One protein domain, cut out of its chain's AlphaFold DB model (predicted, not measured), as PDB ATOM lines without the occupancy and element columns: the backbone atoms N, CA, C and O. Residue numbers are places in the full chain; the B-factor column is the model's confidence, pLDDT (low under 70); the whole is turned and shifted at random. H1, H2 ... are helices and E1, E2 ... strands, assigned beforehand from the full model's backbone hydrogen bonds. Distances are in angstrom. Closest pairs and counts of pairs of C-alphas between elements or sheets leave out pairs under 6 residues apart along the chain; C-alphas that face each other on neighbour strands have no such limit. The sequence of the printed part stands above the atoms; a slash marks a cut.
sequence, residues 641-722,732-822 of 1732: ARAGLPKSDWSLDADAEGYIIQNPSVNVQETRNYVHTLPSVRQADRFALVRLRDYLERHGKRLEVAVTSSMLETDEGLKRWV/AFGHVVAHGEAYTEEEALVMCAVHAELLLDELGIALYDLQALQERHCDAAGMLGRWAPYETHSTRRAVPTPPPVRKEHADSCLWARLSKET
ATOM      1  N   ALA A 641     -45.525 -31.543  25.606       82.61
ATOM      2  CA  ALA A 641     -44.164 -31.785  26.091       82.61
ATOM      3  C   ALA A 641     -43.122 -31.670  24.960       82.61
ATOM      4  O   ALA A 641     -42.105 -30.999  25.126       82.61
ATOM      5  N   ARG A 642     -43.404 -32.249  23.784       89.62
ATOM      6  CA  ARG A 642     -42.548 -32.179  22.583       89.62
ATOM      7  C   ARG A 642     -42.298 -30.744  22.116       89.62
ATOM      8  O   ARG A 642     -41.193 -30.448  21.683       89.62
ATOM      9  N   ALA A 643     -43.276 -29.849  22.256       83.39
ATOM     10  CA  ALA A 643     -43.124 -28.428  21.930       83.39
ATOM     11  C   ALA A 643     -42.143 -27.671  22.855       83.39
ATOM     12  O   ALA A 643     -41.657 -26.605  22.483       83.39
ATOM     13  N   GLY A 644     -41.848 -28.203  24.048       80.87
ATOM     14  CA  GLY A 644     -40.901 -27.630  25.014       80.87
ATOM     15  C   GLY A 644     -39.569 -28.382  25.142       80.87
ATOM     16  O   GLY A 644     -38.736 -27.987  25.958       80.87
ATOM     17  N   LEU A 645     -39.365 -29.461  24.377       81.97
ATOM     18  CA  LEU A 645     -38.199 -30.346  24.460       81.97
ATOM     19  C   LEU A 645     -37.477 -30.436  23.108       81.97
ATOM     20  O   LEU A 645     -38.138 -30.519  22.070       81.97
ATOM     21  N   PRO A 646     -36.131 -30.472  23.082       82.01
ATOM     22  CA  PRO A 646     -35.391 -30.610  21.833       82.01
ATOM     23  C   PRO A 646     -35.745 -31.942  21.162       82.01
ATOM     24  O   PRO A 646     -35.854 -32.972  21.829       82.01
ATOM     25  N   LYS A 647     -35.891 -31.930  19.829       82.12
ATOM     26  CA  LYS A 647     -36.311 -33.106  19.043       82.12
ATOM     27  C   LYS A 647     -35.463 -34.349  19.354       82.12
ATOM     28  O   LYS A 647     -35.989 -35.456  19.411       82.12
ATOM     29  N   SER A 648     -34.173 -34.154  19.635       79.54
ATOM     30  CA  SER A 648     -33.209 -35.194  20.007       79.54
ATOM     31  C   SER A 648     -33.602 -36.053  21.215       79.54
ATOM     32  O   SER A 648     -33.183 -37.204  21.271       79.54
ATOM     33  N   ASP A 649     -34.370 -35.534  22.180       80.32
ATOM     34  CA  ASP A 649     -34.663 -36.280  23.414       80.32
ATOM     35  C   ASP A 649     -35.833 -37.268  23.283       80.32
ATOM     36  O   ASP A 649     -35.910 -38.231  24.051       80.32
ATOM     37  N   TRP A 650     -36.708 -37.072  22.291       86.29
ATOM     38  CA  TRP A 650     -37.949 -37.838  22.126       86.29
ATOM     39  C   TRP A 650     -38.180 -38.422  20.727       86.29
ATOM     40  O   TRP A 650     -39.030 -39.298  20.582       86.29
ATOM     41  N   SER A 651     -37.474 -37.949  19.695       89.19
ATOM     42  CA  SER A 651     -37.609 -38.485  18.336       89.19
ATOM     43  C   SER A 651     -36.973 -39.870  18.210       89.19
ATOM     44  O   SER A 651     -35.822 -40.076  18.597       89.19
ATOM     45  N   LEU A 652     -37.731 -40.773  17.584       87.66
ATOM     46  CA  LEU A 652     -37.327 -42.118  17.174       87.66
ATOM     47  C   LEU A 652     -36.833 -42.162  15.713       87.66
ATOM     48  O   LEU A 652     -36.641 -43.243  15.165       87.66
ATOM     49  N   ASP A 653     -36.651 -41.005  15.068       87.76
ATOM     50  CA  ASP A 653     -36.130 -40.930  13.700       87.76
ATOM     51  C   ASP A 653     -34.677 -41.444  13.680       87.76
ATOM     52  O   ASP A 653     -33.850 -41.020  14.495       87.76
ATOM     53  N   ALA A 654     -34.346 -42.338  12.746       86.71
ATOM     54  CA  ALA A 654     -32.965 -42.769  12.532       86.71
ATOM     55  C   ALA A 654     -32.122 -41.626  11.937       86.71
ATOM     56  O   ALA A 654     -32.570 -40.950  11.012       86.71
ATOM     57  N   ASP A 655     -30.891 -41.437  12.422       82.36
ATOM     58  CA  ASP A 655     -30.016 -40.352  11.943       82.36
ATOM     59  C   ASP A 655     -29.260 -40.748  10.670       82.36
ATOM     60  O   ASP A 655     -29.088 -39.964   9.738       82.36
ATOM     61  N   ALA A 656     -28.752 -41.980  10.662       73.27
ATOM     62  CA  ALA A 656     -27.924 -42.543   9.608       73.27
ATOM     63  C   ALA A 656     -27.986 -44.072   9.674       73.27
ATOM     64  O   ALA A 656     -28.161 -44.639  10.750       73.27
ATOM     65  N   GLU A 657     -27.837 -44.739   8.525       79.02
ATOM     66  CA  GLU A 657     -27.750 -46.211   8.406       79.02
ATOM     67  C   GLU A 657     -28.945 -47.001   8.986       79.02
ATOM     68  O   GLU A 657     -28.887 -48.225   9.072       79.02
ATOM     69  N   GLY A 658     -30.035 -46.327   9.366       85.14
ATOM     70  CA  GLY A 658     -31.164 -46.939  10.069       85.14
ATOM     71  C   GLY A 658     -30.976 -47.073  11.586       85.14
ATOM     72  O   GLY A 658     -31.673 -47.882  12.186       85.14
ATOM     73  N   TYR A 659     -30.070 -46.303  12.205       90.95
ATOM     74  CA  TYR A 659     -29.796 -46.326  13.649       90.95
ATOM     75  C   TYR A 659     -30.135 -44.996  14.342       90.95
ATOM     76  O   TYR A 659     -30.009 -43.917  13.759       90.95
ATOM     77  N   ILE A 660     -30.493 -45.086  15.625       91.05
ATOM     78  CA  ILE A 660     -30.405 -43.992  16.601       91.05
ATOM     79  C   ILE A 660     -28.963 -43.939  17.110       91.05
ATOM     80  O   ILE A 660     -28.497 -44.869  17.773       91.05
ATOM     81  N   ILE A 661     -28.257 -42.847  16.823       88.29
ATOM     82  CA  ILE A 661     -26.879 -42.633  17.261       88.29
ATOM     83  C   ILE A 661     -26.858 -41.913  18.617       88.29
ATOM     84  O   ILE A 661     -27.400 -40.816  18.780       88.29
ATOM     85  N   GLN A 662     -26.194 -42.525  19.598       85.35
ATOM     86  CA  GLN A 662     -25.871 -41.915  20.887       85.35
ATOM     87  C   GLN A 662     -24.500 -41.234  20.860       85.35
ATOM     88  O   GLN A 662     -23.560 -41.698  20.210       85.35
ATOM     89  N   ASN A 663     -24.381 -40.138  21.612       77.01
ATOM     90  CA  ASN A 663     -23.178 -39.309  21.643       77.01
ATOM     91  C   ASN A 663     -21.988 -40.035  22.330       77.01
ATOM     92  O   ASN A 663     -22.113 -40.390  23.508       77.01
ATOM     93  N   PRO A 664     -20.813 -40.176  21.679       74.24
ATOM     94  CA  PRO A 664     -19.595 -40.729  22.284       74.24
ATOM     95  C   PRO A 664     -19.213 -40.108  23.630       74.24
ATOM     96  O   PRO A 664     -18.811 -40.830  24.543       74.24
ATOM     97  N   SER A 665     -19.346 -38.783  23.773       67.10
ATOM     98  CA  SER A 665     -18.883 -38.053  24.961       67.10
ATOM     99  C   SER A 665     -19.751 -38.277  26.203       67.10
ATOM    100  O   SER A 665     -19.440 -37.741  27.264       67.10
ATOM    101  N   VAL A 666     -20.865 -39.004  26.079       61.74
ATOM    102  CA  VAL A 666     -21.785 -39.287  27.182       61.74
ATOM    103  C   VAL A 666     -21.376 -40.603  27.837       61.74
ATOM    104  O   VAL A 666     -21.574 -41.687  27.283       61.74
ATOM    105  N   ASN A 667     -20.780 -40.503  29.024       62.50
ATOM    106  CA  ASN A 667     -20.370 -41.665  29.803       62.50
ATOM    107  C   ASN A 667     -21.545 -42.205  30.639       62.50
ATOM    108  O   ASN A 667     -22.360 -41.436  31.152       62.50
ATOM    109  N   VAL A 668     -21.623 -43.528  30.807       57.70
ATOM    110  CA  VAL A 668     -22.775 -44.241  31.415       57.70
ATOM    111  C   VAL A 668     -23.019 -43.856  32.893       57.70
ATOM    112  O   VAL A 668     -24.069 -44.136  33.467       57.70
ATOM    113  N   GLN A 669     -22.046 -43.206  33.530       59.53
ATOM    114  CA  GLN A 669     -22.078 -42.735  34.916       59.53
ATOM    115  C   GLN A 669     -22.572 -41.281  35.063       59.53
ATOM    116  O   GLN A 669     -22.854 -40.851  36.184       59.53
ATOM    117  N   GLU A 670     -22.654 -40.508  33.973       54.74
ATOM    118  CA  GLU A 670     -22.883 -39.052  34.014       54.74
ATOM    119  C   GLU A 670     -24.300 -38.616  33.602       54.74
ATOM    120  O   GLU A 670     -24.685 -37.467  33.839       54.74
ATOM    121  N   THR A 671     -25.093 -39.520  33.025       54.38
ATOM    122  CA  THR A 671     -26.440 -39.254  32.504       54.38
ATOM    123  C   THR A 671     -27.491 -38.967  33.583       54.38
ATOM    124  O   THR A 671     -27.328 -39.239  34.779       54.38
ATOM    125  N   ARG A 672     -28.614 -38.367  33.159       57.30
ATOM    126  CA  ARG A 672     -29.774 -38.089  34.021       57.30
ATOM    127  C   ARG A 672     -30.567 -39.371  34.279       57.30
ATOM    128  O   ARG A 672     -31.589 -39.609  33.656       57.30
ATOM    129  N   ASN A 673     -30.102 -40.197  35.203       63.72
ATOM    130  CA  ASN A 673     -30.736 -41.485  35.480       63.72
ATOM    131  C   ASN A 673     -32.136 -41.325  36.103       63.72
ATOM    132  O   ASN A 673     -32.270 -41.035  37.294       63.72
ATOM    133  N   TYR A 674     -33.178 -41.537  35.297       66.51
ATOM    134  CA  TYR A 674     -34.553 -41.712  35.763       66.51
ATOM    135  C   TYR A 674     -34.766 -43.184  36.138       66.51
ATOM    136  O   TYR A 674     -34.414 -44.101  35.402       66.51
ATOM    137  N   VAL A 675     -35.366 -43.421  37.303       70.19
ATOM    138  CA  VAL A 675     -35.526 -44.780  37.854       70.19
ATOM    139  C   VAL A 675     -36.465 -45.644  36.995       70.19
ATOM    140  O   VAL A 675     -36.200 -46.827  36.780       70.19
ATOM    141  N   HIS A 676     -37.544 -45.050  36.476       74.08
ATOM    142  CA  HIS A 676     -38.667 -45.772  35.860       74.08
ATOM    143  C   HIS A 676     -38.683 -45.792  34.328       74.08
ATOM    144  O   HIS A 676     -39.433 -46.574  33.754       74.08
ATOM    145  N   THR A 677     -37.907 -44.933  33.668       86.25
ATOM    146  CA  THR A 677     -37.847 -44.867  32.202       86.25
ATOM    147  C   THR A 677     -36.577 -44.147  31.739       86.25
ATOM    148  O   THR A 677     -35.902 -43.536  32.565       86.25
ATOM    149  N   LEU A 678     -36.253 -44.178  30.447       87.16
ATOM    150  CA  LEU A 678     -35.108 -43.471  29.855       87.16
ATOM    151  C   LEU A 678     -35.185 -41.933  30.023       87.16
ATOM    152  O   LEU A 678     -36.264 -41.356  29.852       87.16
ATOM    153  N   PRO A 679     -34.058 -41.218  30.225       82.68
ATOM    154  CA  PRO A 679     -34.026 -39.749  30.173       82.68
ATOM    155  C   PRO A 679     -34.301 -39.164  28.788       82.68
ATOM    156  O   PRO A 679     -34.845 -38.071  28.675       82.68
ATOM    157  N   SER A 680     -33.843 -39.855  27.748       84.71
ATOM    158  CA  SER A 680     -33.752 -39.367  26.375       84.71
ATOM    159  C   SER A 680     -33.454 -40.564  25.481       84.71
ATOM    160  O   SER A 680     -32.703 -41.451  25.890       84.71
ATOM    161  N   VAL A 681     -33.999 -40.582  24.264       85.63
ATOM    162  CA  VAL A 681     -33.737 -41.633  23.261       85.63
ATOM    163  C   VAL A 681     -32.228 -41.772  22.961       85.63
ATOM    164  O   VAL A 681     -31.734 -42.856  22.650       85.63
ATOM    165  N   ARG A 682     -31.469 -40.676  23.102       87.06
ATOM    166  CA  ARG A 682     -30.072 -40.544  22.645       87.06
ATOM    167  C   ARG A 682     -29.047 -40.506  23.783       87.06
ATOM    168  O   ARG A 682     -27.906 -40.093  23.575       87.06
ATOM    169  N   GLN A 683     -29.447 -40.921  24.986       83.48
ATOM    170  CA  GLN A 683     -28.591 -40.996  26.175       83.48
ATOM    171  C   GLN A 683     -28.544 -42.421  26.740       83.48
ATOM    172  O   GLN A 683     -29.545 -43.138  26.745       83.48
ATOM    173  N   ALA A 684     -27.382 -42.819  27.255       81.40
ATOM    174  CA  ALA A 684     -27.188 -44.132  27.854       81.40
ATOM    175  C   ALA A 684     -27.802 -44.178  29.263       81.40
ATOM    176  O   ALA A 684     -27.454 -43.360  30.119       81.40
ATOM    177  N   ASP A 685     -28.670 -45.155  29.532       84.44
ATOM    178  CA  ASP A 685     -29.252 -45.376  30.860       84.44
ATOM    179  C   ASP A 685     -28.911 -46.774  31.384       84.44
ATOM    180  O   ASP A 685     -29.381 -47.795  30.878       84.44
ATOM    181  N   ARG A 686     -28.116 -46.827  32.456       82.70
ATOM    182  CA  ARG A 686     -27.741 -48.088  33.108       82.70
ATOM    183  C   ARG A 686     -28.920 -48.762  33.821       82.70
ATOM    184  O   ARG A 686     -28.872 -49.970  34.038       82.70
ATOM    185  N   PHE A 687     -29.973 -48.025  34.178       84.97
ATOM    186  CA  PHE A 687     -31.174 -48.591  34.796       84.97
ATOM    187  C   PHE A 687     -32.074 -49.311  33.785       84.97
ATOM    188  O   PHE A 687     -32.817 -50.202  34.198       84.97
ATOM    189  N   ALA A 688     -31.932 -49.053  32.478       89.25
ATOM    190  CA  ALA A 688     -32.589 -49.848  31.438       89.25
ATOM    191  C   ALA A 688     -32.201 -51.338  31.530       89.25
ATOM    192  O   ALA A 688     -33.062 -52.203  31.403       89.25
ATOM    193  N   LEU A 689     -30.943 -51.658  31.884       89.02
ATOM    194  CA  LEU A 689     -30.508 -53.039  32.160       89.02
ATOM    195  C   LEU A 689     -31.298 -53.688  33.307       89.02
ATOM    196  O   LEU A 689     -31.601 -54.876  33.257       89.02
ATOM    197  N   VAL A 690     -31.621 -52.919  34.352       87.50
ATOM    198  CA  VAL A 690     -32.372 -53.409  35.519       87.50
ATOM    199  C   VAL A 690     -33.841 -53.622  35.153       87.50
ATOM    200  O   VAL A 690     -34.419 -54.628  35.561       87.50
ATOM    201  N   ARG A 691     -34.421 -52.718  34.350       89.85
ATOM    202  CA  ARG A 691     -35.797 -52.815  33.835       89.85
ATOM    203  C   ARG A 691     -35.959 -54.000  32.874       89.85
ATOM    204  O   ARG A 691     -36.834 -54.832  33.097       89.85
ATOM    205  N   LEU A 692     -35.060 -54.155  31.897       92.89
ATOM    206  CA  LEU A 692     -35.041 -55.309  30.991       92.89
ATOM    207  C   LEU A 692     -34.829 -56.630  31.747       92.89
ATOM    208  O   LEU A 692     -35.515 -57.608  31.464       92.89
ATOM    209  N   ARG A 693     -33.908 -56.677  32.719       91.74
ATOM    210  CA  ARG A 693     -33.686 -57.888  33.527       91.74
ATOM    211  C   ARG A 693     -34.953 -58.315  34.265       91.74
ATOM    212  O   ARG A 693     -35.298 -59.490  34.246       91.74
ATOM    213  N   ASP A 694     -35.614 -57.362  34.917       89.51
ATOM    214  CA  ASP A 694     -36.851 -57.596  35.658       89.51
ATOM    215  C   ASP A 694     -37.985 -58.090  34.745       89.51
ATOM    216  O   ASP A 694     -38.682 -59.038  35.100       89.51
ATOM    217  N   TYR A 695     -38.113 -57.506  33.549       92.08
ATOM    218  CA  TYR A 695     -39.050 -57.949  32.516       92.08
ATOM    219  C   TYR A 695     -38.773 -59.392  32.063       92.08
ATOM    220  O   TYR A 695     -39.655 -60.244  32.140       92.08
ATOM    221  N   LEU A 696     -37.534 -59.707  31.662       92.94
ATOM    222  CA  LEU A 696     -37.169 -61.051  31.199       92.94
ATOM    223  C   LEU A 696     -37.386 -62.116  32.280       92.94
ATOM    224  O   LEU A 696     -37.968 -63.162  31.990       92.94
ATOM    225  N   GLU A 697     -36.980 -61.846  33.523       89.75
ATOM    226  CA  GLU A 697     -37.131 -62.798  34.631       89.75
ATOM    227  C   GLU A 697     -38.611 -63.051  34.958       89.75
ATOM    228  O   GLU A 697     -38.998 -64.201  35.166       89.75
ATOM    229  N   ARG A 698     -39.466 -62.018  34.892       89.01
ATOM    230  CA  ARG A 698     -40.931 -62.149  35.002       89.01
ATOM    231  C   ARG A 698     -41.595 -62.901  33.848       89.01
ATOM    232  O   ARG A 698     -42.715 -63.384  34.018       89.01
ATOM    233  N   HIS A 699     -40.928 -63.004  32.704       91.35
ATOM    234  CA  HIS A 699     -41.356 -63.767  31.528       91.35
ATOM    235  C   HIS A 699     -40.547 -65.073  31.366       91.35
ATOM    236  O   HIS A 699     -40.485 -65.653  30.283       91.35
ATOM    237  N   GLY A 700     -39.925 -65.565  32.445       88.10
ATOM    238  CA  GLY A 700     -39.302 -66.888  32.476       88.10
ATOM    239  C   GLY A 700     -37.951 -67.003  31.761       88.10
ATOM    240  O   GLY A 700     -37.511 -68.126  31.515       88.10
ATOM    241  N   LYS A 701     -37.271 -65.894  31.435       88.63
ATOM    242  CA  LYS A 701     -35.929 -65.881  30.823       88.63
ATOM    243  C   LYS A 701     -34.887 -65.197  31.716       88.63
ATOM    244  O   LYS A 701     -35.177 -64.250  32.436       88.63
ATOM    245  N   ARG A 702     -33.633 -65.654  31.649       86.43
ATOM    246  CA  ARG A 702     -32.483 -64.981  32.285       86.43
ATOM    247  C   ARG A 702     -31.814 -64.059  31.265       86.43
ATOM    248  O   ARG A 702     -31.573 -64.489  30.138       86.43
ATOM    249  N   LEU A 703     -31.490 -62.822  31.656       87.89
ATOM    250  CA  LEU A 703     -30.831 -61.837  30.779       87.89
ATOM    251  C   LEU A 703     -29.521 -62.385  30.188       87.89
ATOM    252  O   LEU A 703     -29.229 -62.156  29.022       87.89
ATOM    253  N   GLU A 704     -28.766 -63.147  30.978       83.52
ATOM    254  CA  GLU A 704     -27.498 -63.764  30.576       83.52
ATOM    255  C   GLU A 704     -27.634 -64.804  29.454       83.52
ATOM    256  O   GLU A 704     -26.665 -65.042  28.742       83.52
ATOM    257  N   VAL A 705     -28.812 -65.420  29.308       80.60
ATOM    258  CA  VAL A 705     -29.087 -66.487  28.327       80.60
ATOM    259  C   VAL A 705     -29.852 -65.935  27.120       80.60
ATOM    260  O   VAL A 705     -29.630 -66.355  25.993       80.60
ATOM    261  N   ALA A 706     -30.731 -64.953  27.335       85.66
ATOM    262  CA  ALA A 706     -31.531 -64.354  26.270       85.66
ATOM    263  C   ALA A 706     -30.739 -63.396  25.352       85.66
ATOM    264  O   ALA A 706     -31.241 -63.041  24.285       85.66
ATOM    265  N   VAL A 707     -29.543 -62.944  25.758       91.28
ATOM    266  CA  VAL A 707     -28.735 -61.973  25.002       91.28
ATOM    267  C   VAL A 707     -27.663 -62.656  24.147       91.28
ATOM    268  O   VAL A 707     -26.554 -62.951  24.601       91.28
ATOM    269  N   THR A 708     -27.946 -62.788  22.855       90.58
ATOM    270  CA  THR A 708     -26.951 -63.141  21.839       90.58
ATOM    271  C   THR A 708     -25.918 -62.022  21.703       90.58
ATOM    272  O   THR A 708     -26.255 -60.836  21.634       90.58
ATOM    273  N   SER A 709     -24.643 -62.405  21.654       91.54
ATOM    274  CA  SER A 709     -23.500 -61.489  21.663       91.54
ATOM    275  C   SER A 709     -22.559 -61.796  20.503       91.54
ATOM    276  O   SER A 709     -22.112 -62.932  20.366       91.54
ATOM    277  N   SER A 710     -22.218 -60.796  19.693       89.42
ATOM    278  CA  SER A 710     -21.212 -60.922  18.633       89.42
ATOM    279  C   SER A 710     -20.287 -59.703  18.582       89.42
ATOM    280  O   SER A 710     -20.589 -58.638  19.121       89.42
ATOM    281  N   MET A 711     -19.117 -59.883  17.971       87.90
ATOM    282  CA  MET A 711     -18.089 -58.854  17.820       87.90
ATOM    283  C   MET A 711     -17.721 -58.775  16.340       87.90
ATOM    284  O   MET A 711     -17.376 -59.788  15.733       87.90
ATOM    285  N   LEU A 712     -17.851 -57.579  15.775       84.10
ATOM    286  CA  LEU A 712     -17.580 -57.245  14.384       84.10
ATOM    287  C   LEU A 712     -16.386 -56.286  14.339       84.10
ATOM    288  O   LEU A 712     -16.333 -55.323  15.102       84.10
ATOM    289  N   GLU A 713     -15.434 -56.534  13.448       79.11
ATOM    290  CA  GLU A 713     -14.336 -55.598  13.193       79.11
ATOM    291  C   GLU A 713     -14.774 -54.624  12.090       79.11
ATOM    292  O   GLU A 713     -15.323 -55.051  11.075       79.11
ATOM    293  N   THR A 714     -14.616 -53.318  12.320       75.71
ATOM    294  CA  THR A 714     -14.982 -52.270  11.354       75.71
ATOM    295  C   THR A 714     -13.860 -52.026  10.345       75.71
ATOM    296  O   THR A 714     -12.710 -52.389  10.588       75.71
ATOM    297  N   ASP A 715     -14.166 -51.322   9.251       71.53
ATOM    298  CA  ASP A 715     -13.182 -50.907   8.234       71.53
ATOM    299  C   ASP A 715     -12.026 -50.056   8.813       71.53
ATOM    300  O   ASP A 715     -10.933 -50.002   8.255       71.53
ATOM    301  N   GLU A 716     -12.252 -49.417   9.967       68.48
ATOM    302  CA  GLU A 716     -11.262 -48.646  10.738       68.48
ATOM    303  C   GLU A 716     -10.359 -49.536  11.625       68.48
ATOM    304  O   GLU A 716      -9.497 -49.031  12.344       68.48
ATOM    305  N   GLY A 717     -10.562 -50.860  11.626       70.30
ATOM    306  CA  GLY A 717      -9.857 -51.821  12.484       70.30
ATOM    307  C   GLY A 717     -10.329 -51.837  13.945       70.30
ATOM    308  O   GLY A 717      -9.674 -52.439  14.801       70.30
ATOM    309  N   LEU A 718     -11.451 -51.180  14.258       78.67
ATOM    310  CA  LEU A 718     -12.012 -51.115  15.608       78.67
ATOM    311  C   LEU A 718     -12.984 -52.274  15.861       78.67
ATOM    312  O   LEU A 718     -13.713 -52.710  14.974       78.67
ATOM    313  N   LYS A 719     -13.035 -52.758  17.106       83.67
ATOM    314  CA  LYS A 719     -13.943 -53.839  17.514       83.67
ATOM    315  C   LYS A 719     -15.275 -53.254  17.982       83.67
ATOM    316  O   LYS A 719     -15.334 -52.607  19.027       83.67
ATOM    317  N   ARG A 720     -16.339 -53.491  17.216       87.70
ATOM    318  CA  ARG A 720     -17.721 -53.119  17.536       87.70
ATOM    319  C   ARG A 720     -18.456 -54.337  18.089       87.70
ATOM    320  O   ARG A 720     -18.535 -55.385  17.453       87.70
ATOM    321  N   TRP A 721     -18.996 -54.200  19.289       93.63
ATOM    322  CA  TRP A 721     -19.808 -55.206  19.957       93.63
ATOM    323  C   TRP A 721     -21.277 -55.022  19.604       93.63
ATOM    324  O   TRP A 721     -21.800 -53.906  19.603       93.63
ATOM    325  N   VAL A 722     -21.935 -56.143  19.337       95.84
ATOM    326  CA  VAL A 722     -23.338 -56.242  18.948       95.84
ATOM    327  C   VAL A 722     -24.049 -57.128  19.966       95.84
ATOM    328  O   VAL A 722     -23.617 -58.249  20.248       95.84
ATOM    329  N   ALA A 732     -49.412 -62.366  19.404       80.26
ATOM    330  CA  ALA A 732     -50.005 -61.395  18.478       80.26
ATOM    331  C   ALA A 732     -49.045 -60.288  17.975       80.26
ATOM    332  O   ALA A 732     -49.429 -59.527  17.084       80.26
ATOM    333  N   PHE A 733     -47.835 -60.178  18.536       80.44
ATOM    334  CA  PHE A 733     -46.766 -59.285  18.069       80.44
ATOM    335  C   PHE A 733     -45.665 -60.004  17.267       80.44
ATOM    336  O   PHE A 733     -44.832 -59.337  16.655       80.44
ATOM    337  N   GLY A 734     -45.652 -61.343  17.247       81.57
ATOM    338  CA  GLY A 734     -44.602 -62.138  16.608       81.57
ATOM    339  C   GLY A 734     -43.222 -61.978  17.260       81.57
ATOM    340  O   GLY A 734     -43.100 -61.836  18.478       81.57
ATOM    341  N   HIS A 735     -42.177 -62.019  16.432       82.62
ATOM    342  CA  HIS A 735     -40.773 -62.055  16.851       82.62
ATOM    343  C   HIS A 735     -40.195 -60.643  17.036       82.62
ATOM    344  O   HIS A 735     -39.855 -59.967  16.063       82.62
ATOM    345  N   VAL A 736     -40.055 -60.191  18.286       90.49
ATOM    346  CA  VAL A 736     -39.521 -58.858  18.619       90.49
ATOM    347  C   VAL A 736     -38.094 -58.976  19.156       90.49
ATOM    348  O   VAL A 736     -37.865 -59.559  20.215       90.49
ATOM    349  N   VAL A 737     -37.124 -58.393  18.445       93.70
ATOM    350  CA  VAL A 737     -35.695 -58.465  18.795       93.70
ATOM    351  C   VAL A 737     -35.130 -57.072  19.058       93.70
ATOM    352  O   VAL A 737     -34.961 -56.275  18.136       93.70
ATOM    353  N   ALA A 738     -34.769 -56.793  20.310       96.45
ATOM    354  CA  ALA A 738     -34.047 -55.573  20.651       96.45
ATOM    355  C   ALA A 738     -32.559 -55.712  20.302       96.45
ATOM    356  O   ALA A 738     -31.937 -56.749  20.535       96.45
ATOM    357  N   HIS A 739     -31.986 -54.655  19.736       95.73
ATOM    358  CA  HIS A 739     -30.656 -54.640  19.120       95.73
ATOM    359  C   HIS A 739     -29.863 -53.397  19.540       95.73
ATOM    360  O   HIS A 739     -30.355 -52.279  19.377       95.73
ATOM    361  N   GLY A 740     -28.648 -53.588  20.059       95.36
ATOM    362  CA  GLY A 740     -27.751 -52.507  20.460       95.36
ATOM    363  C   GLY A 740     -26.306 -52.725  20.025       95.36
ATOM    364  O   GLY A 740     -25.802 -53.848  20.076       95.36
ATOM    365  N   GLU A 741     -25.635 -51.641  19.634       94.23
ATOM    366  CA  GLU A 741     -24.239 -51.651  19.178       94.23
ATOM    367  C   GLU A 741     -23.382 -50.613  19.922       94.23
ATOM    368  O   GLU A 741     -23.818 -49.483  20.148       94.23
ATOM    369  N   ALA A 742     -22.142 -50.956  20.275       93.04
ATOM    370  CA  ALA A 742     -21.156 -50.011  20.815       93.04
ATOM    371  C   ALA A 742     -19.719 -50.527  20.624       93.04
ATOM    372  O   ALA A 742     -19.505 -51.629  20.131       93.04
ATOM    373  N   TYR A 743     -18.720 -49.756  21.054       89.23
ATOM    374  CA  TYR A 743     -17.304 -50.158  21.009       89.23
ATOM    375  C   TYR A 743     -16.818 -50.877  22.285       89.23
ATOM    376  O   TYR A 743     -15.687 -51.352  22.338       89.23
ATOM    377  N   THR A 744     -17.682 -51.023  23.297       88.89
ATOM    378  CA  THR A 744     -17.462 -51.878  24.476       88.89
ATOM    379  C   THR A 744     -18.633 -52.843  24.662       88.89
ATOM    380  O   THR A 744     -19.755 -52.568  24.223       88.89
ATOM    381  N   GLU A 745     -18.383 -53.994  25.288       88.72
ATOM    382  CA  GLU A 745     -19.390 -55.050  25.440       88.72
ATOM    383  C   GLU A 745     -20.533 -54.615  26.376       88.72
ATOM    384  O   GLU A 745     -21.711 -54.880  26.113       88.72
ATOM    385  N   GLU A 746     -20.187 -53.897  27.444       88.75
ATOM    386  CA  GLU A 746     -21.114 -53.370  28.439       88.75
ATOM    387  C   GLU A 746     -21.984 -52.243  27.877       88.75
ATOM    388  O   GLU A 746     -23.184 -52.200  28.156       88.75
ATOM    389  N   GLU A 747     -21.425 -51.339  27.064       90.72
ATOM    390  CA  GLU A 747     -22.218 -50.286  26.424       90.72
ATOM    391  C   GLU A 747     -23.151 -50.854  25.358       90.72
ATOM    392  O   GLU A 747     -24.294 -50.415  25.287       90.72
ATOM    393  N   ALA A 748     -22.729 -51.862  24.584       93.62
ATOM    394  CA  ALA A 748     -23.602 -52.515  23.608       93.62
ATOM    395  C   ALA A 748     -24.811 -53.167  24.303       93.62
ATOM    396  O   ALA A 748     -25.937 -53.094  23.808       93.62
ATOM    397  N   LEU A 749     -24.601 -53.733  25.500       94.08
ATOM    398  CA  LEU A 749     -25.671 -54.286  26.330       94.08
ATOM    399  C   LEU A 749     -26.605 -53.183  26.859       94.08
ATOM    400  O   LEU A 749     -27.821 -53.369  26.867       94.08
ATOM    401  N   VAL A 750     -26.065 -52.018  27.246       92.18
ATOM    402  CA  VAL A 750     -26.877 -50.838  27.600       92.18
ATOM    403  C   VAL A 750     -27.698 -50.365  26.399       92.18
ATOM    404  O   VAL A 750     -28.903 -50.202  26.553       92.18
ATOM    405  N   MET A 751     -27.112 -50.214  25.204       93.83
ATOM    406  CA  MET A 751     -27.856 -49.819  23.996       93.83
ATOM    407  C   MET A 751     -28.978 -50.814  23.670       93.83
ATOM    408  O   MET A 751     -30.084 -50.412  23.315       93.83
ATOM    409  N   CYS A 752     -28.717 -52.112  23.845       95.58
ATOM    410  CA  CYS A 752     -29.691 -53.179  23.626       95.58
ATOM    411  C   CYS A 752     -30.875 -53.069  24.605       95.58
ATOM    412  O   CYS A 752     -32.025 -53.184  24.187       95.58
ATOM    413  N   ALA A 753     -30.618 -52.748  25.878       94.66
ATOM    414  CA  ALA A 753     -31.669 -52.521  26.871       94.66
ATOM    415  C   ALA A 753     -32.415 -51.185  26.700       94.66
ATOM    416  O   ALA A 753     -33.617 -51.131  26.946       94.66
ATOM    417  N   VAL A 754     -31.737 -50.128  26.237       93.91
ATOM    418  CA  VAL A 754     -32.375 -48.862  25.834       93.91
ATOM    419  C   VAL A 754     -33.354 -49.119  24.684       93.91
ATOM    420  O   VAL A 754     -34.510 -48.721  24.765       93.91
ATOM    421  N   HIS A 755     -32.928 -49.848  23.648       97.08
ATOM    422  CA  HIS A 755     -33.798 -50.227  22.535       97.08
ATOM    423  C   HIS A 755     -34.946 -51.155  22.982       97.08
ATOM    424  O   HIS A 755     -36.072 -50.992  22.522       97.08
ATOM    425  N   ALA A 756     -34.700 -52.083  23.913       96.05
ATOM    426  CA  ALA A 756     -35.745 -52.960  24.440       96.05
ATOM    427  C   ALA A 756     -36.877 -52.192  25.141       96.05
ATOM    428  O   ALA A 756     -38.041 -52.517  24.930       96.05
ATOM    429  N   GLU A 757     -36.552 -51.157  25.924       94.76
ATOM    430  CA  GLU A 757     -37.573 -50.284  26.516       94.76
ATOM    431  C   GLU A 757     -38.368 -49.546  25.432       94.76
ATOM    432  O   GLU A 757     -39.589 -49.611  25.438       94.76
ATOM    433  N   LEU A 758     -37.698 -48.945  24.438       94.70
ATOM    434  CA  LEU A 758     -38.378 -48.248  23.336       94.70
ATOM    435  C   LEU A 758     -39.322 -49.165  22.532       94.70
ATOM    436  O   LEU A 758     -40.380 -48.715  22.092       94.70
ATOM    437  N   LEU A 759     -38.957 -50.438  22.338       94.12
ATOM    438  CA  LEU A 759     -39.802 -51.434  21.669       94.12
ATOM    439  C   LEU A 759     -41.046 -51.781  22.495       94.12
ATOM    440  O   LEU A 759     -42.145 -51.792  21.947       94.12
ATOM    441  N   LEU A 760     -40.892 -52.052  23.795       93.53
ATOM    442  CA  LEU A 760     -42.027 -52.345  24.682       93.53
ATOM    443  C   LEU A 760     -42.968 -51.132  24.790       93.53
ATOM    444  O   LEU A 760     -44.183 -51.286  24.635       93.53
ATOM    445  N   ASP A 761     -42.392 -49.937  24.952       92.39
ATOM    446  CA  ASP A 761     -43.100 -48.659  25.014       92.39
ATOM    447  C   ASP A 761     -43.958 -48.437  23.754       92.39
ATOM    448  O   ASP A 761     -45.173 -48.303  23.871       92.39
ATOM    449  N   GLU A 762     -43.394 -48.447  22.537       90.10
ATOM    450  CA  GLU A 762     -44.167 -48.143  21.316       90.10
ATOM    451  C   GLU A 762     -45.143 -49.260  20.887       90.10
ATOM    452  O   GLU A 762     -46.183 -48.954  20.299       90.10
ATOM    453  N   LEU A 763     -44.880 -50.531  21.226       88.68
ATOM    454  CA  LEU A 763     -45.832 -51.639  21.013       88.68
ATOM    455  C   LEU A 763     -47.020 -51.609  21.999       88.68
ATOM    456  O   LEU A 763     -48.042 -52.266  21.773       88.68
ATOM    457  N   GLY A 764     -46.923 -50.852  23.096       87.91
ATOM    458  CA  GLY A 764     -47.935 -50.849  24.155       87.91
ATOM    459  C   GLY A 764     -47.910 -52.108  25.018       87.91
ATOM    460  O   GLY A 764     -48.956 -52.585  25.457       87.91
ATOM    461  N   ILE A 765     -46.716 -52.650  25.262       89.60
ATOM    462  CA  ILE A 765     -46.487 -53.761  26.187       89.60
ATOM    463  C   ILE A 765     -45.958 -53.164  27.491       89.60
ATOM    464  O   ILE A 765     -44.918 -52.511  27.510       89.60
ATOM    465  N   ALA A 766     -46.686 -53.349  28.591       89.18
ATOM    466  CA  ALA A 766     -46.333 -52.716  29.855       89.18
ATOM    467  C   ALA A 766     -45.011 -53.253  30.426       89.18
ATOM    468  O   ALA A 766     -44.808 -54.458  30.577       89.18
ATOM    469  N   LEU A 767     -44.129 -52.327  30.803       89.46
ATOM    470  CA  LEU A 767     -42.833 -52.638  31.395       89.46
ATOM    471  C   LEU A 767     -42.972 -53.212  32.817       89.46
ATOM    472  O   LEU A 767     -42.101 -53.966  33.250       89.46
ATOM    473  N   TYR A 768     -44.069 -52.912  33.527       88.32
ATOM    474  CA  TYR A 768     -44.372 -53.401  34.880       88.32
ATOM    475  C   TYR A 768     -45.815 -53.928  34.996       88.32
ATOM    476  O   TYR A 768     -46.750 -53.244  34.586       88.32
ATOM    477  N   ASP A 769     -46.024 -55.079  35.653       84.77
ATOM    478  CA  ASP A 769     -47.379 -55.619  35.907       84.77
ATOM    479  C   ASP A 769     -48.133 -54.847  37.004       84.77
ATOM    480  O   ASP A 769     -49.362 -54.841  37.059       84.77
ATOM    481  N   LEU A 770     -47.410 -54.193  37.920       84.16
ATOM    482  CA  LEU A 770     -48.038 -53.339  38.921       84.16
ATOM    483  C   LEU A 770     -48.448 -52.005  38.285       84.16
ATOM    484  O   LEU A 770     -47.623 -51.104  38.125       84.16
ATOM    485  N   GLN A 771     -49.749 -51.851  38.033       82.75
ATOM    486  CA  GLN A 771     -50.373 -50.646  37.472       82.75
ATOM    487  C   GLN A 771     -49.839 -49.329  38.075       82.75
ATOM    488  O   GLN A 771     -49.529 -48.399  37.344       82.75
ATOM    489  N   ALA A 772     -49.636 -49.243  39.396       80.01
ATOM    490  CA  ALA A 772     -49.133 -48.027  40.057       80.01
ATOM    491  C   ALA A 772     -47.653 -47.675  39.758       80.01
ATOM    492  O   ALA A 772     -47.218 -46.559  40.053       80.01
ATOM    493  N   LEU A 773     -46.869 -48.609  39.205       82.67
ATOM    494  CA  LEU A 773     -45.542 -48.354  38.633       82.67
ATOM    495  C   LEU A 773     -45.642 -48.031  37.139       82.67
ATOM    496  O   LEU A 773     -44.989 -47.088  36.694       82.67
ATOM    497  N   GLN A 774     -46.505 -48.735  36.399       89.16
ATOM    498  CA  GLN A 774     -46.746 -48.460  34.982       89.16
ATOM    499  C   GLN A 774     -47.313 -47.044  34.762       89.16
ATOM    500  O   GLN A 774     -46.776 -46.307  33.939       89.16
ATOM    501  N   GLU A 775     -48.272 -46.595  35.586       84.45
ATOM    502  CA  GLU A 775     -48.771 -45.207  35.628       84.45
ATOM    503  C   GLU A 775     -47.616 -44.190  35.767       84.45
ATOM    504  O   GLU A 775     -47.582 -43.179  35.067       84.45
ATOM    505  N   ARG A 776     -46.635 -44.463  36.643       83.89
ATOM    506  CA  ARG A 776     -45.494 -43.564  36.915       83.89
ATOM    507  C   ARG A 776     -44.458 -43.553  35.800       83.89
ATOM    508  O   ARG A 776     -43.861 -42.508  35.547       83.89
ATOM    509  N   HIS A 777     -44.220 -44.701  35.175       88.71
ATOM    510  CA  HIS A 777     -43.377 -44.826  33.992       88.71
ATOM    511  C   HIS A 777     -44.022 -44.081  32.809       88.71
ATOM    512  O   HIS A 777     -43.380 -43.211  32.228       88.71
ATOM    513  N   CYS A 778     -45.318 -44.297  32.560       88.69
ATOM    514  CA  CYS A 778     -46.114 -43.605  31.545       88.69
ATOM    515  C   CYS A 778     -46.120 -42.075  31.740       88.69
ATOM    516  O   CYS A 778     -45.823 -41.327  30.807       88.69
ATOM    517  N   ASP A 779     -46.408 -41.583  32.951       84.90
ATOM    518  CA  ASP A 779     -46.343 -40.146  33.255       84.90
ATOM    519  C   ASP A 779     -44.924 -39.578  33.057       84.90
ATOM    520  O   ASP A 779     -44.774 -38.450  32.587       84.90
ATOM    521  N   ALA A 780     -43.870 -40.335  33.389       84.71
ATOM    522  CA  ALA A 780     -42.486 -39.899  33.205       84.71
ATOM    523  C   ALA A 780     -42.063 -39.866  31.724       84.71
ATOM    524  O   ALA A 780     -41.448 -38.886  31.302       84.71
ATOM    525  N   ALA A 781     -42.425 -40.880  30.934       88.36
ATOM    526  CA  ALA A 781     -42.176 -40.934  29.494       88.36
ATOM    527  C   ALA A 781     -42.921 -39.803  28.764       88.36
ATOM    528  O   ALA A 781     -42.311 -39.056  27.997       88.36
ATOM    529  N   GLY A 782     -44.200 -39.589  29.100       85.78
ATOM    530  CA  GLY A 782     -45.018 -38.512  28.540       85.78
ATOM    531  C   GLY A 782     -44.495 -37.110  28.873       85.78
ATOM    532  O   GLY A 782     -44.474 -36.239  28.005       85.78
ATOM    533  N   MET A 783     -43.986 -36.897  30.093       83.48
ATOM    534  CA  MET A 783     -43.289 -35.656  30.480       83.48
ATOM    535  C   MET A 783     -41.955 -35.439  29.743       83.48
ATOM    536  O   MET A 783     -41.456 -34.316  29.723       83.48
ATOM    537  N   LEU A 784     -41.389 -36.490  29.142       85.58
ATOM    538  CA  LEU A 784     -40.195 -36.462  28.292       85.58
ATOM    539  C   LEU A 784     -40.542 -36.551  26.791       85.58
ATOM    540  O   LEU A 784     -39.652 -36.734  25.967       85.58
ATOM    541  N   GLY A 785     -41.820 -36.418  26.416       85.55
ATOM    542  CA  GLY A 785     -42.275 -36.421  25.021       85.55
ATOM    543  C   GLY A 785     -42.302 -37.797  24.338       85.55
ATOM    544  O   GLY A 785     -42.554 -37.856  23.132       85.55
ATOM    545  N   ARG A 786     -42.074 -38.901  25.056       89.78
ATOM    546  CA  ARG A 786     -42.246 -40.268  24.529       89.78
ATOM    547  C   ARG A 786     -43.636 -40.815  24.855       89.78
ATOM    548  O   ARG A 786     -44.274 -40.353  25.800       89.78
ATOM    549  N   TRP A 787     -44.103 -41.778  24.064       88.95
ATOM    550  CA  TRP A 787     -45.307 -42.548  24.377       88.95
ATOM    551  C   TRP A 787     -44.932 -43.776  25.214       88.95
ATOM    552  O   TRP A 787     -43.823 -44.281  25.083       88.95
ATOM    553  N   ALA A 788     -45.841 -44.227  26.075       89.81
ATOM    554  CA  ALA A 788     -45.749 -45.487  26.809       89.81
ATOM    555  C   ALA A 788     -47.157 -45.894  27.297       89.81
ATOM    556  O   ALA A 788     -47.978 -45.008  27.564       89.81
ATOM    557  N   PRO A 789     -47.466 -47.195  27.448       88.15
ATOM    558  CA  PRO A 789     -48.811 -47.642  27.805       88.15
ATOM    559  C   PRO A 789     -49.181 -47.250  29.244       88.15
ATOM    560  O   PRO A 789     -48.422 -47.498  30.184       88.15
ATOM    561  N   TYR A 790     -50.371 -46.665  29.424       82.64
ATOM    562  CA  TYR A 790     -50.895 -46.267  30.742       82.64
ATOM    563  C   TYR A 790     -51.436 -47.452  31.557       82.64
ATOM    564  O   TYR A 790     -51.361 -47.442  32.783       82.64
ATOM    565  N   GLU A 791     -51.969 -48.473  30.882       76.89
ATOM    566  CA  GLU A 791     -52.532 -49.682  31.495       76.89
ATOM    567  C   GLU A 791     -51.779 -50.929  31.027       76.89
ATOM    568  O   GLU A 791     -51.284 -50.970  29.897       76.89
ATOM    569  N   THR A 792     -51.760 -51.976  31.857       66.24
ATOM    570  CA  THR A 792     -51.078 -53.260  31.584       66.24
ATOM    571  C   THR A 792     -51.512 -53.969  30.299       66.24
ATOM    572  O   THR A 792     -50.819 -54.873  29.839       66.24
ATOM    573  N   HIS A 793     -52.641 -53.573  29.706       64.64
ATOM    574  CA  HIS A 793     -53.229 -54.199  28.515       64.64
ATOM    575  C   HIS A 793     -53.448 -53.205  27.352       64.64
ATOM    576  O   HIS A 793     -54.213 -53.477  26.427       64.64
ATOM    577  N   SER A 794     -52.779 -52.044  27.381       68.12
ATOM    578  CA  SER A 794     -52.938 -50.951  26.406       68.12
ATOM    579  C   SER A 794     -52.067 -51.127  25.145       68.12
ATOM    580  O   SER A 794     -51.182 -50.322  24.856       68.12
ATOM    581  N   THR A 795     -52.312 -52.196  24.380       67.27
ATOM    582  CA  THR A 795     -51.535 -52.533  23.169       67.27
ATOM    583  C   THR A 795     -51.784 -51.565  22.007       67.27
ATOM    584  O   THR A 795     -52.944 -51.287  21.689       67.27
ATOM    585  N   ARG A 796     -50.736 -51.164  21.274       73.37
ATOM    586  CA  ARG A 796     -50.862 -50.450  19.990       73.37
ATOM    587  C   ARG A 796     -50.478 -51.366  18.825       73.37
ATOM    588  O   ARG A 796     -49.421 -51.985  18.819       73.37
ATOM    589  N   ARG A 797     -51.346 -51.449  17.811       65.31
ATOM    590  CA  ARG A 797     -51.106 -52.212  16.572       65.31
ATOM    591  C   ARG A 797     -50.643 -51.286  15.444       65.31
ATOM    592  O   ARG A 797     -51.036 -50.126  15.411       65.31
ATOM    593  N   ALA A 798     -49.858 -51.832  14.512       65.08
ATOM    594  CA  ALA A 798     -49.359 -51.145  13.311       65.08
ATOM    595  C   ALA A 798     -48.542 -49.855  13.570       65.08
ATOM    596  O   ALA A 798     -48.524 -48.945  12.744       65.08
ATOM    597  N   VAL A 799     -47.839 -49.784  14.705       71.09
ATOM    598  CA  VAL A 799     -46.856 -48.726  14.990       71.09
ATOM    599  C   VAL A 799     -45.514 -49.091  14.338       71.09
ATOM    600  O   VAL A 799     -45.118 -50.256  14.425       71.09
ATOM    601  N   PRO A 800     -44.788 -48.149  13.707       77.30
ATOM    602  CA  PRO A 800     -43.416 -48.389  13.266       77.30
ATOM    603  C   PRO A 800     -42.512 -48.741  14.453       77.30
ATOM    604  O   PRO A 800     -42.429 -47.984  15.419       77.30
ATOM    605  N   THR A 801     -41.820 -49.877  14.385       83.53
ATOM    606  CA  THR A 801     -40.849 -50.276  15.413       83.53
ATOM    607  C   THR A 801     -39.670 -49.297  15.451       83.53
ATOM    608  O   THR A 801     -39.138 -48.982  14.381       83.53
ATOM    609  N   PRO A 802     -39.217 -48.850  16.639       91.15
ATOM    610  CA  PRO A 802     -37.999 -48.060  16.784       91.15
ATOM    611  C   PRO A 802     -36.788 -48.654  16.038       91.15
ATOM    612  O   PRO A 802     -36.619 -49.876  16.015       91.15
ATOM    613  N   PRO A 803     -35.926 -47.816  15.440       93.86
ATOM    614  CA  PRO A 803     -34.666 -48.266  14.861       93.86
ATOM    615  C   PRO A 803     -33.635 -48.644  15.948       93.86
ATOM    616  O   PRO A 803     -33.677 -48.096  17.054       93.86
ATOM    617  N   PRO A 804     -32.662 -49.531  15.652       95.16
ATOM    618  CA  PRO A 804     -31.644 -49.933  16.617       95.16
ATOM    619  C   PRO A 804     -30.776 -48.794  17.156       95.16
ATOM    620  O   PRO A 804     -30.482 -47.820  16.465       95.16
ATOM    621  N   VAL A 805     -30.313 -48.949  18.397       93.81
ATOM    622  CA  VAL A 805     -29.518 -47.933  19.099       93.81
ATOM    623  C   VAL A 805     -28.028 -48.269  19.000       93.81
ATOM    624  O   VAL A 805     -27.603 -49.370  19.352       93.81
ATOM    625  N   ARG A 806     -27.215 -47.309  18.555       91.77
ATOM    626  CA  ARG A 806     -25.756 -47.434  18.439       91.77
ATOM    627  C   ARG A 806     -25.058 -46.305  19.188       91.77
ATOM    628  O   ARG A 806     -25.378 -45.140  18.971       91.77
ATOM    629  N   LYS A 807     -24.044 -46.614  19.999       90.23
ATOM    630  CA  LYS A 807     -23.097 -45.603  20.493       90.23
ATOM    631  C   LYS A 807     -21.886 -45.522  19.564       90.23
ATOM    632  O   LYS A 807     -21.144 -46.492  19.422       90.23
ATOM    633  N   GLU A 808     -21.688 -44.358  18.949       86.83
ATOM    634  CA  GLU A 808     -20.489 -44.068  18.154       86.83
ATOM    635  C   GLU A 808     -19.288 -43.695  19.041       86.83
ATOM    636  O   GLU A 808     -19.444 -43.419  20.232       86.83
ATOM    637  N   HIS A 809     -18.084 -43.694  18.460       82.63
ATOM    638  CA  HIS A 809     -16.853 -43.239  19.120       82.63
ATOM    639  C   HIS A 809     -16.497 -41.792  18.715       82.63
ATOM    640  O   HIS A 809     -17.052 -41.253  17.759       82.63
ATOM    641  N   ALA A 810     -15.616 -41.125  19.472       78.40
ATOM    642  CA  ALA A 810     -15.399 -39.674  19.359       78.40
ATOM    643  C   ALA A 810     -14.876 -39.223  17.984       78.40
ATOM    644  O   ALA A 810     -15.317 -38.190  17.475       78.40
ATOM    645  N   ASP A 811     -13.984 -40.015  17.393       74.67
ATOM    646  CA  ASP A 811     -13.290 -39.718  16.135       74.67
ATOM    647  C   ASP A 811     -14.052 -40.215  14.885       74.67
ATOM    648  O   ASP A 811     -13.642 -39.947  13.756       74.67
ATOM    649  N   SER A 812     -15.200 -40.878  15.085       78.46
ATOM    650  CA  SER A 812     -16.048 -41.460  14.037       78.46
ATOM    651  C   SER A 812     -16.434 -40.437  12.969       78.46
ATOM    652  O   SER A 812     -17.074 -39.417  13.256       78.46
ATOM    653  N   CYS A 813     -16.137 -40.742  11.701       76.36
ATOM    654  CA  CYS A 813     -16.528 -39.906  10.561       76.36
ATOM    655  C   CYS A 813     -18.052 -39.668  10.494       76.36
ATOM    656  O   CYS A 813     -18.500 -38.598  10.070       76.36
ATOM    657  N   LEU A 814     -18.846 -40.644  10.949       76.95
ATOM    658  CA  LEU A 814     -20.306 -40.577  11.028       76.95
ATOM    659  C   LEU A 814     -20.736 -39.554  12.096       76.95
ATOM    660  O   LEU A 814     -21.505 -38.631  11.807       76.95
ATOM    661  N   TRP A 815     -20.161 -39.631  13.301       80.18
ATOM    662  CA  TRP A 815     -20.400 -38.645  14.361       80.18
ATOM    663  C   TRP A 815     -19.935 -37.233  13.961       80.18
ATOM    664  O   TRP A 815     -20.626 -36.241  14.217       80.18
ATOM    665  N   ALA A 816     -18.816 -37.125  13.241       77.50
ATOM    666  CA  ALA A 816     -18.299 -35.874  12.685       77.50
ATOM    667  C   ALA A 816     -19.169 -35.271  11.557       77.50
ATOM    668  O   ALA A 816     -18.933 -34.122  11.162       77.50
ATOM    669  N   ARG A 817     -20.162 -36.008  11.033       78.89
ATOM    670  CA  ARG A 817     -21.221 -35.493  10.145       78.89
ATOM    671  C   ARG A 817     -22.430 -35.010  10.952       78.89
ATOM    672  O   ARG A 817     -22.757 -33.824  10.881       78.89
ATOM    673  N   LEU A 818     -22.999 -35.866  11.805       77.01
ATOM    674  CA  LEU A 818     -24.186 -35.544  12.617       77.01
ATOM    675  C   LEU A 818     -23.965 -34.330  13.540       77.01
ATOM    676  O   LEU A 818     -24.821 -33.451  13.671       77.01
ATOM    677  N   SER A 819     -22.769 -34.211  14.126       74.16
ATOM    678  CA  SER A 819     -22.377 -33.058  14.955       74.16
ATOM    679  C   SER A 819     -22.191 -31.744  14.174       74.16
ATOM    680  O   SER A 819     -22.150 -30.674  14.782       74.16
ATOM    681  N   LYS A 820     -22.105 -31.783  12.834       75.80
ATOM    682  CA  LYS A 820     -22.153 -30.591  11.962       75.80
ATOM    683  C   LYS A 820     -23.585 -30.248  11.557       75.80
ATOM    684  O   LYS A 820     -23.912 -29.069  11.467       75.80
ATOM    685  N   GLU A 821     -24.432 -31.247  11.335       68.16
ATOM    686  CA  GLU A 821     -25.849 -31.065  10.987       68.16
ATOM    687  C   GLU A 821     -26.636 -30.456  12.155       68.16
ATOM    688  O   GLU A 821     -27.230 -29.390  12.001       68.16
ATOM    689  N   THR A 822     -26.489 -31.000  13.364       64.91
ATOM    690  CA  THR A 822     -27.057 -30.414  14.600       64.91
ATOM    691  C   THR A 822     -26.580 -28.979  14.888       64.91
ATOM    692  O   THR A 822     -27.330 -28.172  15.436       64.91
TER     693      THR A 822
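Overview. This is residues 641 to 722 and 732 to 822 of the 1732 residues of an uncharacterized protein of Trypanosoma cruzi (strain CL Brener) (UniProt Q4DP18). What does the model look like? One strongly twisted sheet of five strands has the long helix H4 over one face, slantwise to its strands, and H2 crosses H4 on the side away from the sheet. H1, H5 and H6 lie farther out, and long stretches with no named element, residues 663 to 685 and 784 to 804, link the parts. What is it made of? The 173 printed residues include, in order, H1 E1 H2 H3 E2 E3 E4 H4 H5 E5 H6, of class mixed, with under half of the residues in named elements; the sheet, order E1 E5 E4 E3 E2, is mixed. The whole is compact, with a radius of gyration of the C-alphas of 15.8 A and spans of 47 by 41 by 32 A.

Along the chain. Where does the first half run? H1 is residues 647 to 650, beginning at C-alpha (-36.311, -33.106, 19.043), and E1 is 660 to 662. H2, residues 686 to 698, is 19.4 A long; H3 is 703 to 706, E2, 707 to 713, is 19.7 A long, and E3 is 719 to 722. And the rest? E4, residues 736 to 742, is 20.5 A long, H4, 745 to 763, 27.0 A, and H5, 771 to 783, 18.0 A. E5 is 805 to 807, and H6, 815 to 822, ends at C-alpha (-27.057, -30.414, 14.600).

Arrangement. How do the strands pair? E1 and E5 are parallel, with N 662 and O 806 2.8 A apart; E5 and E4 are parallel, with N 807 and O 741 at 2.9 A. E4 and E3 are antiparallel, with N 721 and O 742 at 2.8 A, and E2 and E3 form a hairpin, with N 712 and O 720 at 2.8 A. Where are the helices? H4 is on the sheet at a height of 5.1 A, over E4 and only just over E3, with 3 C-alphas there; E4, H4, H5 and E5 make a strand-helix-strand unit, two parallel neighbour strands with helices between, its crossover left-handed. H2 touches H4 through residues 749 to 757 of H4, closest at the C-alphas of Ala 688 and Ala 753, 5.4 A, at a steep tilt of 63 degrees, and H2 touches H3; H1, H5 and H6 touch no helix. Are the helix backbones complete? Every O i to N i+4 pair is within hydrogen-bond range in H4, against 8 of 9 in H2 and H5 and 3 of 4 in H6; H1 and H3 are too short for such a pair.

Size, cuts and confidence. How large is it? The two C-alphas farthest apart, of Gly 717 and Ala 772, are 48.1 A apart. Where is it cut or linked? Residues 723 to 731 are not printed, and C-alphas 722 and 732 are 27.2 A apart; the links E1 to H2 and H5 to E5 are long. Where is confidence low? Residues 665 to 674, 716, 792 to 795, 797 to 798 and 821 to 822 have pLDDT under 70; the mean of the printed part is 83.6.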